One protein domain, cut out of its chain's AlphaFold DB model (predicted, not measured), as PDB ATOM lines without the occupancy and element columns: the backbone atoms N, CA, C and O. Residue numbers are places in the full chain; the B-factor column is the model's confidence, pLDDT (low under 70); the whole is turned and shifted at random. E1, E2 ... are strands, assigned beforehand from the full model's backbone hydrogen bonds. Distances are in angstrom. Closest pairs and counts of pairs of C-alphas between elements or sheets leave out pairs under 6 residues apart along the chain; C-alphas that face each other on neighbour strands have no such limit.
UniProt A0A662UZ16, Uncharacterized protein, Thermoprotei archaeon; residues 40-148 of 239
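AT A GLANCE: This is residues 40 to 148 of the 239 residues of an uncharacterized protein of Thermoprotei archaeon (UniProt A0A662UZ16). A long ribbon of two antiparallel strands, E3 and E5, runs along most of a rod; towards one end both strands bend and E4 folds along E5, while from the middle to the other end E6 and then E7 line the other side of E3, with E2 and E1 at the edges. The printed part has 109 residues, with seven named strands, E1 to E7 in order, and no named helix: the class is all strand, in one branched, antiparallel, twisted sheet. It is only just loose, close to compact, with a radius of gyration of the C-alphas of 16.2 A and spans of 53 by 25 by 18 A.

HOW THE PARTS SIT: Begin at E1, residues 40 to 42, antiparallel to E7, residues 142 to 147; N 41 and O 143 are within hydrogen-bond range at 2.8 A. Next, E2, residues 45 to 49, is antiparallel to E6, residues 132 to 135, with N 133 and O 49 at 2.8 A. Then find E3, residues 64 to 85: E5, residues 103 to 124, lies on one side of it, with N 65 and O 123 at 2.8 A. On the other side lie E7, beside residues 64 to 68, with N 66 and O 144 at 2.8 A, and E6, beside residues 70 to 72, with N 72 and O 132 at 2.7 A. E4, residues 90 to 100, forms a hairpin with E5, with N 92 and O 111 at 2.9 A. E3 bends by 144 degrees at residue 81 and E5 by 105 degrees at residue 107.

IN THESE COORDINATES: Find C-alpha 40 at (209.695, 141.312, 149.135), where E1 begins. E3 starts at C-alpha 64, (221.654, 139.280, 151.614), and measures 37.3 A; E5 measures 41.1 A. E7 ends at C-alpha 147, (219.193, 145.862, 152.641).

THE WHOLE: The C-alphas of Gly 101 and Ala 148 are the two farthest apart, at 54.0 A. The printed part has no cut; the link from E2 to E3 is long. Residues 135 to 140 have pLDDT under 70.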
ATOM      1  N   LEU A  40     210.312 142.577 149.501       91.12
ATOM      2  CA  LEU A  40     209.695 141.312 149.135       91.12
ATOM      3  C   LEU A  40     209.414 141.315 147.639       91.12
ATOM      4  O   LEU A  40     208.680 142.164 147.139       91.12
ATOM      5  N   GLN A  41     209.966 140.332 146.940       89.12
ATOM      6  CA  GLN A  41     209.766 140.144 145.513       89.12
ATOM      7  C   GLN A  41     209.256 138.736 145.211       89.12
ATOM      8  O   GLN A  41     209.598 137.750 145.869       89.12
ATOM      9  N   HIS A  42     208.421 138.636 144.180       85.62
ATOM     10  CA  HIS A  42     207.961 137.358 143.657       85.62
ATOM     11  C   HIS A  42     208.752 137.009 142.407       85.62
ATOM     12  O   HIS A  42     208.704 137.725 141.408       85.62
ATOM     13  N   PHE A  43     209.441 135.876 142.441       85.25
ATOM     14  CA  PHE A  43     210.102 135.365 141.258       85.25
ATOM     15  C   PHE A  43     209.083 134.685 140.346       85.25
ATOM     16  O   PHE A  43     208.445 133.700 140.727       85.25
ATOM     17  N   VAL A  44     208.954 135.196 139.123       81.06
ATOM     18  CA  VAL A  44     208.095 134.631 138.081       81.06
ATOM     19  C   VAL A  44     208.981 134.149 136.947       81.06
ATOM     20  O   VAL A  44     209.707 134.927 136.336       81.06
ATOM     21  N   SER A  45     208.919 132.854 136.651       79.62
ATOM     22  CA  SER A  45     209.630 132.291 135.511       79.62
ATOM     23  C   SER A  45     208.917 131.058 134.973       79.62
ATOM     24  O   SER A  45     208.540 130.172 135.752       79.62
ATOM     25  N   PRO A  46     208.802 130.945 133.636       75.31
ATOM     26  CA  PRO A  46     208.200 129.784 132.992       75.31
ATOM     27  C   PRO A  46     209.019 128.502 133.196       75.31
ATOM     28  O   PRO A  46     208.504 127.406 132.966       75.31
ATOM     29  N   ARG A  47     210.293 128.607 133.600       81.50
ATOM     30  CA  ARG A  47     211.188 127.462 133.811       81.50
ATOM     31  C   ARG A  47     211.990 127.609 135.105       81.50
ATOM     32  O   ARG A  47     212.375 128.727 135.442       81.50
ATOM     33  N   PRO A  48     212.300 126.499 135.801       88.88
ATOM     34  CA  PRO A  48     213.166 126.552 136.963       88.88
ATOM     35  C   PRO A  48     214.541 127.133 136.609       88.88
ATOM     36  O   PRO A  48     215.220 126.620 135.717       88.88
ATOM     37  N   SER A  49     214.968 128.175 137.316       91.19
ATOM     38  CA  SER A  49     216.286 128.795 137.155       91.19
ATOM     39  C   SER A  49     217.002 128.871 138.494       91.19
ATOM     40  O   SER A  49     216.379 128.822 139.553       91.19
ATOM     41  N   ARG A  50     218.330 128.972 138.445       93.62
ATOM     42  CA  ARG A  50     219.075 129.404 139.622       93.62
ATOM     43  C   ARG A  50     218.885 130.900 139.814       93.62
ATOM     44  O   ARG A  50     218.690 131.613 138.831       93.62
ATOM     45  N   LEU A  51     218.908 131.327 141.066       93.56
ATOM     46  CA  LEU A  51     218.691 132.707 141.464       93.56
ATOM     47  C   LEU A  51     219.938 133.238 142.156       93.56
ATOM     48  O   LEU A  51     220.643 132.504 142.841       93.56
ATOM     49  N   SER A  52     220.184 134.519 141.965       94.00
ATOM     50  CA  SER A  52     221.240 135.304 142.590       94.00
ATOM     51  C   SER A  52     220.677 136.678 142.924       94.00
ATOM     52  O   SER A  52     219.638 137.069 142.384       94.00
ATOM     53  N   ILE A  53     221.347 137.409 143.810       91.88
ATOM     54  CA  ILE A  53     220.925 138.759 144.207       91.88
ATOM     55  C   ILE A  53     220.795 139.667 142.977       91.88
ATOM     56  O   ILE A  53     219.802 140.377 142.834       91.88
ATOM     57  N   GLU A  54     221.741 139.548 142.043       90.25
ATOM     58  CA  GLU A  54     221.815 140.326 140.800       90.25
ATOM     59  C   GLU A  54     220.597 140.151 139.882       90.25
ATOM     60  O   GLU A  54     220.336 140.996 139.028       90.25
ATOM     61  N   ASN A  55     219.813 139.078 140.049       88.88
ATOM     62  CA  ASN A  55     218.576 138.900 139.290       88.88
ATOM     63  C   ASN A  55     217.451 139.848 139.734       88.88
ATOM     64  O   ASN A  55     216.483 140.005 138.992       88.88
ATOM     65  N   PHE A  56     217.559 140.444 140.924       88.31
ATOM     66  CA  PHE A  56     216.486 141.205 141.566       88.31
ATOM     67  C   PHE A  56     216.921 142.599 142.010       88.31
ATOM     68  O   PHE A  56     216.121 143.534 141.999       88.31
ATOM     69  N   SER A  57     218.177 142.748 142.426       86.12
ATOM     70  CA  SER A  57     218.712 144.013 142.906       86.12
ATOM     71  C   SER A  57     220.231 144.077 142.775       86.12
ATOM     72  O   SER A  57     220.893 143.130 142.361       86.12
ATOM     73  N   SER A  58     220.789 145.221 143.148       80.69
ATOM     74  CA  SER A  58     222.227 145.397 143.279       80.69
ATOM     75  C   SER A  58     222.706 144.840 144.628       80.69
ATOM     76  O   SER A  58     222.122 145.214 145.654       80.69
ATOM     77  N   PRO A  59     223.779 144.025 144.671       79.06
ATOM     78  CA  PRO A  59     224.352 143.520 145.924       79.06
ATOM     79  C   PRO A  59     224.744 144.626 146.912       79.06
ATOM     80  O   PRO A  59     224.621 144.455 148.120       79.06
ATOM     81  N   TYR A  60     225.110 145.807 146.403       77.75
ATOM     82  CA  TYR A  60     225.426 146.980 147.224       77.75
ATOM     83  C   TYR A  60     224.218 147.537 147.997       77.75
ATOM     84  O   TYR A  60     224.378 148.166 149.041       77.75
ATOM     85  N   LEU A  61     223.001 147.351 147.478       81.88
ATOM     86  CA  LEU A  61     221.768 147.783 148.147       81.88
ATOM     87  C   LEU A  61     221.217 146.683 149.056       81.88
ATOM     88  O   LEU A  61     220.725 146.978 150.148       81.88
ATOM     89  N   HIS A  62     221.332 145.433 148.606       90.19
ATOM     90  CA  HIS A  62     220.832 144.249 149.290       90.19
ATOM     91  C   HIS A  62     221.938 143.189 149.396       90.19
ATOM     92  O   HIS A  62     222.042 142.340 148.512       90.19
ATOM     93  N   PRO A  63     222.765 143.203 150.461       89.12
ATOM     94  CA  PRO A  63     223.883 142.266 150.604       89.12
ATOM     95  C   PRO A  63     223.449 140.822 150.893       89.12
ATOM     96  O   PRO A  63     224.268 139.907 150.792       89.12
ATOM     97  N   VAL A  64     222.187 140.605 151.284       93.81
ATOM     98  CA  VAL A  64     221.654 139.280 151.614       93.81
ATOM     99  C   VAL A  64     220.284 139.075 150.975       93.81
ATOM    100  O   VAL A  64     219.427 139.959 150.995       93.81
ATOM    101  N   MET A  65     220.052 137.877 150.451       95.06
ATOM    102  CA  MET A  65     218.789 137.441 149.869       95.06
ATOM    103  C   MET A  65     218.359 136.102 150.458       95.06
ATOM    104  O   MET A  65     219.156 135.179 150.565       95.06
ATOM    105  N   ILE A  66     217.080 135.963 150.794       94.81
ATOM    106  CA  ILE A  66     216.479 134.686 151.182       94.81
ATOM    107  C   ILE A  66     215.502 134.259 150.099       94.81
ATOM    108  O   ILE A  66     214.587 135.000 149.746       94.81
ATOM    109  N   VAL A  67     215.675 133.043 149.598       94.31
ATOM    110  CA  VAL A  67     214.805 132.436 148.593       94.31
ATOM    111  C   VAL A  67     213.989 131.342 149.254       94.31
ATOM    112  O   VAL A  67     214.552 130.404 149.810       94.31
ATOM    113  N   ILE A  68     212.662 131.432 149.179       92.81
ATOM    114  CA  ILE A  68     211.730 130.457 149.749       92.81
ATOM    115  C   ILE A  68     210.791 129.993 148.644       92.81
ATOM    116  O   ILE A  68     210.005 130.769 148.109       92.81
ATOM    117  N   GLY A  69     210.828 128.713 148.293       91.06
ATOM    118  CA  GLY A  69     209.981 128.244 147.205       91.06
ATOM    119  C   GLY A  69     210.112 126.773 146.877       91.06
ATOM    120  O   GLY A  69     210.826 126.014 147.531       91.06
ATOM    121  N   LYS A  70     209.390 126.371 145.831       88.88
ATOM    122  CA  LYS A  70     209.474 125.027 145.263       88.88
ATOM    123  C   LYS A  70     210.806 124.878 144.542       88.88
ATOM    124  O   LYS A  70     211.037 125.537 143.528       88.88
ATOM    125  N   ALA A  71     211.645 123.992 145.059       90.94
ATOM    126  CA  ALA A  71     212.964 123.735 144.523       90.94
ATOM    127  C   ALA A  71     212.976 122.500 143.624       90.94
ATOM    128  O   ALA A  71     212.213 121.540 143.795       90.94
ATOM    129  N   TYR A  72     213.899 122.527 142.673       91.88
ATOM    130  CA  TYR A  72     214.094 121.490 141.683       91.88
ATOM    131  C   TYR A  72     215.579 121.160 141.529       91.88
ATOM    132  O   TYR A  72     216.444 122.039 141.555       91.88
ATOM    133  N   GLN A  73     215.867 119.882 141.303       93.81
ATOM    134  CA  GLN A  73     217.174 119.412 140.851       93.81
ATOM    135  C   GLN A  73     217.144 119.188 139.346       93.81
ATOM    136  O   GLN A  73     216.211 118.584 138.816       93.81
ATOM    137  N   LYS A  74     218.183 119.666 138.663       93.31
ATOM    138  CA  LYS A  74     218.408 119.391 137.247       93.31
ATOM    139  C   LYS A  74     219.027 117.999 137.121       93.31
ATOM    140  O   LYS A  74     220.113 117.770 137.645       93.31
ATOM    141  N   ILE A  75     218.326 117.090 136.455       93.25
ATOM    142  CA  ILE A  75     218.724 115.690 136.280       93.25
ATOM    143  C   ILE A  75     218.858 115.416 134.790       93.25
ATOM    144  O   ILE A  75     218.031 115.872 133.997       93.25
ATOM    145  N   GLU A  76     219.912 114.702 134.414       93.31
ATOM    146  CA  GLU A  76     220.116 114.266 133.039       93.31
ATOM    147  C   GLU A  76     219.004 113.308 132.606       93.31
ATOM    148  O   GLU A  76     218.587 112.419 133.349       93.31
ATOM    149  N   PHE A  77     218.496 113.527 131.399       92.69
ATOM    150  CA  PHE A  77     217.456 112.720 130.795       92.69
ATOM    151  C   PHE A  77     217.961 112.203 129.457       92.69
ATOM    152  O   PHE A  77     218.202 112.984 128.536       92.69
ATOM    153  N   ASN A  78     218.095 110.887 129.355       92.94
ATOM    154  CA  ASN A  78     218.457 110.206 128.126       92.94
ATOM    155  C   ASN A  78     217.580 108.963 127.995       92.94
ATOM    156  O   ASN A  78     217.738 108.001 128.747       92.94
ATOM    157  N   SER A  79     216.610 109.011 127.085       89.94
ATOM    158  CA  SER A  79     215.739 107.871 126.834       89.94
ATOM    159  C   SER A  79     215.339 107.793 125.370       89.94
ATOM    160  O   SER A  79     214.729 108.716 124.824       89.94
ATOM    161  N   SER A  80     215.671 106.668 124.742       87.69
ATOM    162  CA  SER A  80     215.231 106.312 123.392       87.69
ATOM    163  C   SER A  80     213.768 105.853 123.378       87.69
ATOM    164  O   SER A  80     213.048 106.102 122.412       87.69
ATOM    165  N   THR A  81     213.297 105.250 124.472       89.94
ATOM    166  CA  THR A  81     211.899 104.848 124.686       89.94
ATOM    167  C   THR A  81     211.125 105.886 125.507       89.94
ATOM    168  O   THR A  81     211.710 106.510 126.387       89.94
ATOM    169  N   PRO A  82     209.813 106.084 125.292       89.19
ATOM    170  CA  PRO A  82     209.060 107.081 126.049       89.19
ATOM    171  C   PRO A  82     208.911 106.710 127.530       89.19
ATOM    172  O   PRO A  82     208.376 105.656 127.864       89.19
ATOM    173  N   LEU A  83     209.338 107.610 128.416       91.31
ATOM    174  CA  LEU A  83     209.114 107.527 129.857       91.31
ATOM    175  C   LEU A  83     207.806 108.217 130.248       91.31
ATOM    176  O   LEU A  83     207.429 109.240 129.674       91.31
ATOM    177  N   ILE A  84     207.124 107.645 131.239       91.38
ATOM    178  CA  ILE A  84     205.787 108.056 131.675       91.38
ATOM    179  C   ILE A  84     205.878 109.085 132.806       91.38
ATOM    180  O   ILE A  84     206.564 108.871 133.804       91.38
ATOM    181  N   PHE A  85     205.115 110.171 132.684       90.19
ATOM    182  CA  PHE A  85     204.955 111.208 133.697       90.19
ATOM    183  C   PHE A  85     203.473 111.536 133.920       90.19
ATOM    184  O   PHE A  85     202.700 111.676 132.978       90.19
ATOM    185  N   TYR A  86     203.075 111.742 135.176       88.19
ATOM    186  CA  TYR A  86     201.701 112.143 135.528       88.19
ATOM    187  C   TYR A  86     201.403 113.629 135.268       88.19
ATOM    188  O   TYR A  86     200.249 114.046 135.253       88.19
ATOM    189  N   LYS A  87     202.444 114.450 135.112       85.00
ATOM    190  CA  LYS A  87     202.373 115.888 134.819       85.00
ATOM    191  C   LYS A  87     203.501 116.244 133.853       85.00
ATOM    192  O   LYS A  87     204.538 115.582 133.910       85.00
ATOM    193  N   PRO A  88     203.347 117.279 133.011       85.00
ATOM    194  CA  PRO A  88     204.406 117.665 132.090       85.00
ATOM    195  C   PRO A  88     205.646 118.093 132.894       85.00
ATOM    196  O   PRO A  88     205.547 119.019 133.708       85.00
ATOM    197  N   PRO A  89     206.805 117.431 132.723       87.88
ATOM    198  CA  PRO A  89     208.008 117.825 133.434       87.88
ATOM    199  C   PRO A  89     208.545 119.139 132.866       87.88
ATOM    200  O   PRO A  89     208.522 119.379 131.656       87.88
ATOM    201  N   TYR A  90     209.107 119.977 133.736       89.12
ATOM    202  CA  TYR A  90     209.987 121.046 133.280       89.12
ATOM    203  C   TYR A  90     211.214 120.414 132.617       89.12
ATOM    204  O   TYR A  90     211.847 119.529 133.197       89.12
ATOM    205  N   LYS A  91     211.553 120.876 131.412       89.50
ATOM    206  CA  LYS A  91     212.584 120.272 130.561       89.50
ATOM    207  C   LYS A  91     213.458 121.315 129.865       89.50
ATOM    208  O   LYS A  91     213.021 122.441 129.626       89.50
ATOM    209  N   SER A  92     214.682 120.921 129.534       89.88
ATOM    210  CA  SER A  92     215.644 121.670 128.721       89.88
ATOM    211  C   SER A  92     216.404 120.703 127.806       89.88
ATOM    212  O   SER A  92     216.692 119.582 128.216       89.88
ATOM    213  N   GLY A  93     216.731 121.118 126.582       90.00
ATOM    214  CA  GLY A  93     217.323 120.248 125.556       90.00
ATOM    215  C   GLY A  93     216.287 119.616 124.618       90.00
ATOM    216  O   GLY A  93     215.139 120.062 124.555       90.00
ATOM    217  N   ASN A  94     216.702 118.589 123.876       92.75
ATOM    218  CA  ASN A  94     215.902 117.939 122.838       92.75
ATOM    219  C   ASN A  94     215.044 116.806 123.425       92.75
ATOM    220  O   ASN A  94     215.307 115.624 123.205       92.75
ATOM    221  N   ILE A  95     214.051 117.182 124.232       91.88
ATOM    222  CA  ILE A  95     213.097 116.256 124.852       91.88
ATOM    223  C   ILE A  95     211.710 116.550 124.291       91.88
ATOM    224  O   ILE A  95     211.148 117.624 124.532       91.88
ATOM    225  N   ASN A  96     211.118 115.577 123.610       91.69
ATOM    226  CA  ASN A  96     209.750 115.656 123.115       91.69
ATOM    227  C   ASN A  96     208.815 115.020 124.131       91.69
ATOM    228  O   ASN A  96     209.114 113.964 124.669       91.69
ATOM    229  N   CYS A  97     207.705 115.697 124.424       91.31
ATOM    230  CA  CYS A  97     206.672 115.174 125.311       91.31
ATOM    231  C   CYS A  97     205.326 115.318 124.620       91.31
ATOM    232  O   CYS A  97     205.024 116.402 124.122       91.31
ATOM    233  N   TRP A  98     204.523 114.264 124.631       93.12
ATOM    234  CA  TRP A  98     203.160 114.269 124.113       93.12
ATOM    235  C   TRP A  98     202.219 113.622 125.123       93.12
ATOM    236  O   TRP A  98     202.636 112.868 126.005       93.12
ATOM    237  N   LEU A  99     200.939 113.958 125.015       93.81
ATOM    238  CA  LEU A  99     199.897 113.394 125.857       93.81
ATOM    239  C   LEU A  99     199.432 112.058 125.260       93.81
ATOM    240  O   LEU A  99     199.178 111.972 124.061       93.81
ATOM    241  N   ASN A 100     199.308 111.026 126.091       90.81
ATOM    242  CA  ASN A 100     198.685 109.753 125.744       90.81
ATOM    243  C   ASN A 100     197.657 109.396 126.829       90.81
ATOM    244  O   ASN A 100     198.015 108.984 127.935       90.81
ATOM    245  N   GLY A 101     196.376 109.633 126.538       89.00
ATOM    246  CA  GLY A 101     195.308 109.577 127.537       89.00
ATOM    247  C   GLY A 101     195.483 110.664 128.605       89.00
ATOM    248  O   GLY A 101     195.460 111.851 128.295       89.00
ATOM    249  N   THR A 102     195.668 110.262 129.863       90.00
ATOM    250  CA  THR A 102     195.908 111.166 131.008       90.00
ATOM    251  C   THR A 102     197.386 111.292 131.391       90.00
ATOM    252  O   THR A 102     197.719 112.017 132.328       90.00
ATOM    253  N   LEU A 103     198.277 110.589 130.687       91.81
ATOM    254  CA  LEU A 103     199.704 110.521 130.988       91.81
ATOM    255  C   LEU A 103     200.520 111.277 129.940       91.81
ATOM    256  O   LEU A 103     200.157 111.344 128.768       91.81
ATOM    257  N   TYR A 104     201.657 111.817 130.361       91.56
ATOM    258  CA  TYR A 104     202.641 112.432 129.479       91.56
ATOM    259  C   TYR A 104     203.750 111.430 129.184       91.56
ATOM    260  O   TYR A 104     204.382 110.906 130.099       91.56
ATOM    261  N   LEU A 105     203.993 111.181 127.904       93.25
ATOM    262  CA  LEU A 105     205.095 110.360 127.426       93.25
ATOM    263  C   LEU A 105     206.196 111.276 126.917       93.25
ATOM    264  O   LEU A 105     205.932 112.123 126.065       93.25
ATOM    265  N   CYS A 106     207.410 111.121 127.440       92.94
ATOM    266  CA  CYS A 106     208.559 111.925 127.038       92.94
ATOM    267  C   CYS A 106     209.733 111.049 126.588       92.94
ATOM    268  O   CYS A 106     210.071 110.087 127.272       92.94
ATOM    269  N   ASN A 107     210.397 111.408 125.489       93.81
ATOM    270  CA  ASN A 107     211.647 110.791 125.034       93.81
ATOM    271  C   ASN A 107     212.633 111.842 124.490       93.81
ATOM    272  O   ASN A 107     212.280 113.010 124.307       93.81
ATOM    273  N   GLY A 108     213.878 111.428 124.261       94.06
ATOM    274  CA  GLY A 108     214.957 112.282 123.766       94.06
ATOM    275  C   GLY A 108     216.092 112.470 124.774       94.06
ATOM    276  O   GLY A 108     216.270 111.669 125.694       94.06
ATOM    277  N   THR A 109     216.868 113.535 124.580       94.31
ATOM    278  CA  THR A 109     218.115 113.809 125.312       94.31
ATOM    279  C   THR A 109     218.154 115.245 125.825       94.31
ATOM    280  O   THR A 109     217.942 116.194 125.064       94.31
ATOM    281  N   GLY A 110     218.473 115.432 127.101       93.75
ATOM    282  CA  GLY A 110     218.587 116.749 127.718       93.75
ATOM    283  C   GLY A 110     218.549 116.671 129.238       93.75
ATOM    284  O   GLY A 110     219.165 115.801 129.845       93.75
ATOM    285  N   TYR A 111     217.803 117.581 129.857       93.62
ATOM    286  CA  TYR A 111     217.617 117.625 131.300       93.62
ATOM    287  C   TYR A 111     216.151 117.814 131.666       93.62
ATOM    288  O   TYR A 111     215.441 118.615 131.052       93.62
ATOM    289  N   ILE A 112     215.732 117.141 132.731       92.81
ATOM    290  CA  ILE A 112     214.461 117.391 133.406       92.81
ATOM    291  C   ILE A 112     214.716 118.008 134.778       92.81
ATOM    292  O   ILE A 112     215.741 117.759 135.413       92.81
ATOM    293  N   TYR A 113     213.774 118.816 135.253       91.56
ATOM    294  CA  TYR A 113     213.837 119.399 136.588       91.56
ATOM    295  C   TYR A 113     212.897 118.636 137.512       91.56
ATOM    296  O   TYR A 113     211.672 118.766 137.435       91.56
ATOM    297  N   ARG A 114     213.475 117.824 138.394       90.00
ATOM    298  CA  ARG A 114     212.733 117.037 139.376       90.00
ATOM    299  C   ARG A 114     212.446 117.886 140.602       90.00
ATOM    300  O   ARG A 114     213.367 118.442 141.191       90.00
ATOM    301  N   TYR A 115     211.182 117.939 141.003       89.06
ATOM    302  CA  TYR A 115     210.771 118.590 142.243       89.06
ATOM    303  C   TYR A 115     211.353 117.856 143.457       89.06
ATOM    304  O   TYR A 115     211.245 116.631 143.544       89.06
ATOM    305  N   ILE A 116     211.954 118.605 144.382       91.12
ATOM    306  CA  ILE A 116     212.578 118.059 145.600       91.12
ATOM    307  C   ILE A 116     211.919 118.546 146.895       91.12
ATOM    308  O   ILE A 116     212.405 118.240 147.979       91.12
ATOM    309  N   GLY A 117     210.828 119.305 146.797       89.38
ATOM    310  CA  GLY A 117     210.157 119.893 147.953       89.38
ATOM    311  C   GLY A 117     210.282 121.413 148.014       89.38
ATOM    312  O   GLY A 117     210.829 122.060 147.117       89.38
ATOM    313  N   GLN A 118     209.747 121.975 149.092       91.19
ATOM    314  CA  GLN A 118     209.928 123.378 149.433       91.19
ATOM    315  C   GLN A 118     211.272 123.545 150.138       91.19
ATOM    316  O   GLN A 118     211.591 122.781 151.044       91.19
ATOM    317  N   GLN A 119     212.063 124.512 149.691       93.69
ATOM    318  CA  GLN A 119     213.390 124.789 150.233       93.69
ATOM    319  C   GLN A 119     213.525 126.272 150.547       93.69
ATOM    320  O   GLN A 119     212.882 127.114 149.908       93.69
ATOM    321  N   GLN A 120     214.397 126.559 151.507       94.19
ATOM    322  CA  GLN A 120     214.841 127.897 151.852       94.19
ATOM    323  C   GLN A 120     216.360 127.964 151.697       94.19
ATOM    324  O   GLN A 120     217.070 127.125 152.247       94.19
ATOM    325  N   GLU A 121     216.844 128.962 150.967       94.38
ATOM    326  CA  GLU A 121     218.272 129.244 150.816       94.38
ATOM    327  C   GLU A 121     218.540 130.699 151.214       94.38
ATOM    328  O   GLU A 121     217.758 131.589 150.876       94.38
ATOM    329  N   ILE A 122     219.624 130.927 151.955       94.56
ATOM    330  CA  ILE A 122     220.154 132.260 152.256       94.56
ATOM    331  C   ILE A 122     221.363 132.444 151.350       94.56
ATOM    332  O   ILE A 122     222.201 131.551 151.262       94.56
ATOM    333  N   LEU A 123     221.409 133.576 150.665       93.81
ATOM    334  CA  LEU A 123     222.422 133.915 149.684       93.81
ATOM    335  C   LEU A 123     223.030 135.254 150.038       93.81
ATOM    336  O   LEU A 123     222.323 136.208 150.365       93.81
ATOM    337  N   ASN A 124     224.338 135.306 149.919       91.38
ATOM    338  CA  ASN A 124     225.144 136.492 150.087       91.38
ATOM    339  C   ASN A 124     225.579 137.050 148.729       91.38
ATOM    340  O   ASN A 124     225.318 136.465 147.673       91.38
ATOM    341  N   GLU A 125     226.258 138.193 148.755       86.12
ATOM    342  CA  GLU A 125     226.888 138.776 147.571       86.12
ATOM    343  C   GLU A 125     227.744 137.746 146.806       86.12
ATOM    344  O   GLU A 125     228.567 137.037 147.384       86.12
ATOM    345  N   GLY A 126     227.520 137.654 145.490       85.62
ATOM    346  CA  GLY A 126     228.215 136.725 144.592       85.62
ATOM    347  C   GLY A 126     227.725 135.272 144.631       85.62
ATOM    348  O   GLY A 126     228.162 134.463 143.810       85.62
ATOM    349  N   GLU A 127     226.809 134.915 145.536       92.31
ATOM    350  CA  GLU A 127     226.275 133.556 145.631       92.31
ATOM    351  C   GLU A 127     225.090 133.313 144.683       92.31
ATOM    352  O   GLU A 127     224.325 134.206 144.310       92.31
ATOM    353  N   ILE A 128     224.927 132.044 144.307       94.69
ATOM    354  CA  ILE A 128     223.849 131.554 143.447       94.69
ATOM    355  C   ILE A 128     223.187 130.365 144.150       94.69
ATOM    356  O   ILE A 128     223.884 129.526 144.723       94.69
ATOM    357  N   THR A 129     221.860 130.244 144.059       95.81
ATOM    358  CA  THR A 129     221.121 129.106 144.627       95.81
ATOM    359  C   THR A 129     221.699 127.764 144.183       95.81
ATOM    360  O   THR A 129     221.992 127.522 143.002       95.81
ATOM    361  N   LYS A 130     221.780 126.827 145.126       94.19
ATOM    362  CA  LYS A 130     222.131 125.436 144.850       94.19
ATOM    363  C   LYS A 130     221.059 124.782 143.982       94.19
ATOM    364  O   LYS A 130     221.388 124.061 143.026       94.19
ATOM    365  N   PHE A 131     219.790 125.046 144.298       94.25
ATOM    366  CA  PHE A 131     218.637 124.489 143.599       94.25
ATOM    367  C   PHE A 131     218.076 125.433 142.532       94.25
ATOM    368  O   PHE A 131     218.391 126.620 142.471       94.25
ATOM    369  N   TYR A 132     217.248 124.876 141.652       93.19
ATOM    370  CA  TYR A 132     216.496 125.643 140.667       93.19
ATOM    371  C   TYR A 132     215.110 125.950 141.223       93.19
ATOM    372  O   TYR A 132     214.451 125.053 141.741       93.19
ATOM    373  N   TYR A 133     214.643 127.179 141.071       91.25
ATOM    374  CA  TYR A 133     213.362 127.644 141.587       91.25
ATOM    375  C   TYR A 133     212.430 128.021 140.442       91.25
ATOM    376  O   TYR A 133     212.877 128.588 139.446       91.25
ATOM    377  N   SER A 134     211.141 127.688 140.557       81.50
ATOM    378  CA  SER A 134     210.123 128.037 139.554       81.50
ATOM    379  C   SER A 134     209.157 129.099 140.074       81.50
ATOM    380  O   SER A 134     208.903 129.214 141.278       81.50
ATOM    381  N   GLY A 135     208.611 129.885 139.149       69.44
ATOM    382  CA  GLY A 135     207.670 130.951 139.454       69.44
ATOM    383  C   GLY A 135     206.443 130.849 138.568       69.44
ATOM    384  O   GLY A 135     206.413 131.476 137.515       69.44
ATOM    385  N   ALA A 136     205.443 130.058 138.965       60.16
ATOM    386  CA  ALA A 136     204.151 130.023 138.278       60.16
ATOM    387  C   ALA A 136     203.020 130.541 139.185       60.16
ATOM    388  O   ALA A 136     202.990 130.247 140.382       60.16
ATOM    389  N   THR A 137     202.138 131.312 138.543       52.94
ATOM    390  CA  THR A 137     200.930 132.109 138.882       52.94
ATOM    391  C   THR A 137     200.055 131.813 140.123       52.94
ATOM    392  O   THR A 137     198.916 132.263 140.164       52.94
ATOM    393  N   GLY A 138     200.530 131.137 141.173       45.06
ATOM    394  CA  GLY A 138     199.735 130.941 142.401       45.06
ATOM    395  C   GLY A 138     200.493 130.488 143.650       45.06
ATOM    396  O   GLY A 138     199.887 130.013 144.602       45.06
ATOM    397  N   GLY A 139     201.820 130.574 143.653       55.16
ATOM    398  CA  GLY A 139     202.647 130.143 144.784       55.16
ATOM    399  C   GLY A 139     204.097 130.118 144.361       55.16
ATOM    400  O   GLY A 139     204.720 129.058 144.280       55.16
ATOM    401  N   ALA A 140     204.519 131.308 143.946       68.69
ATOM    402  CA  ALA A 140     205.779 131.647 143.329       68.69
ATOM    403  C   ALA A 140     206.891 131.657 144.369       68.69
ATOM    404  O   ALA A 140     206.662 132.001 145.529       68.69
ATOM    405  N   THR A 141     208.088 131.287 143.931       86.00
ATOM    406  CA  THR A 141     209.292 131.454 144.736       86.00
ATOM    407  C   THR A 141     209.341 132.885 145.273       86.00
ATOM    408  O   THR A 141     209.305 133.853 144.513       86.00
ATOM    409  N   LEU A 142     209.333 132.994 146.595       90.31
ATOM    410  CA  LEU A 142     209.418 134.234 147.337       90.31
ATOM    411  C   LEU A 142     210.887 134.588 147.500       90.31
ATOM    412  O   LEU A 142     211.696 133.737 147.871       90.31
ATOM    413  N   VAL A 143     211.208 135.843 147.243       92.56
ATOM    414  CA  VAL A 143     212.545 136.385 147.409       92.56
ATOM    415  C   VAL A 143     212.456 137.539 148.394       92.56
ATOM    416  O   VAL A 143     211.704 138.486 148.184       92.56
ATOM    417  N   LEU A 144     213.186 137.430 149.497       93.94
ATOM    418  CA  LEU A 144     213.316 138.469 150.509       93.94
ATOM    419  C   LEU A 144     214.712 139.061 150.386       93.94
ATOM    420  O   LEU A 144     215.698 138.381 150.659       93.94
ATOM    421  N   LEU A 145     214.797 140.312 149.967       93.88
ATOM    422  CA  LEU A 145     216.045 141.048 149.878       93.88
ATOM    423  C   LEU A 145     216.220 141.859 151.158       93.88
ATOM    424  O   LEU A 145     215.359 142.659 151.521       93.88
ATOM    425  N   TYR A 146     217.333 141.647 151.845       94.00
ATOM    426  CA  TYR A 146     217.696 142.378 153.049       94.00
ATOM    427  C   TYR A 146     218.729 143.435 152.695       94.00
ATOM    428  O   TYR A 146     219.794 143.117 152.169       94.00
ATOM    429  N   GLY A 147     218.397 144.689 152.980       91.81
ATOM    430  CA  GLY A 147     219.193 145.862 152.641       91.81
ATOM    431  C   GLY A 147     219.452 146.762 153.840       91.81
ATOM    432  O   GLY A 147     218.999 146.495 154.951       91.81
ATOM    433  N   ALA A 148     220.170 147.855 153.599       90.75
ATOM    434  CA  ALA A 148     220.515 148.854 154.615       90.75
ATOM    435  C   ALA A 148     219.996 150.259 154.255       90.75
ATOM    436  O   ALA A 148     220.579 151.266 154.655       90.75
TER     437      ALA A 148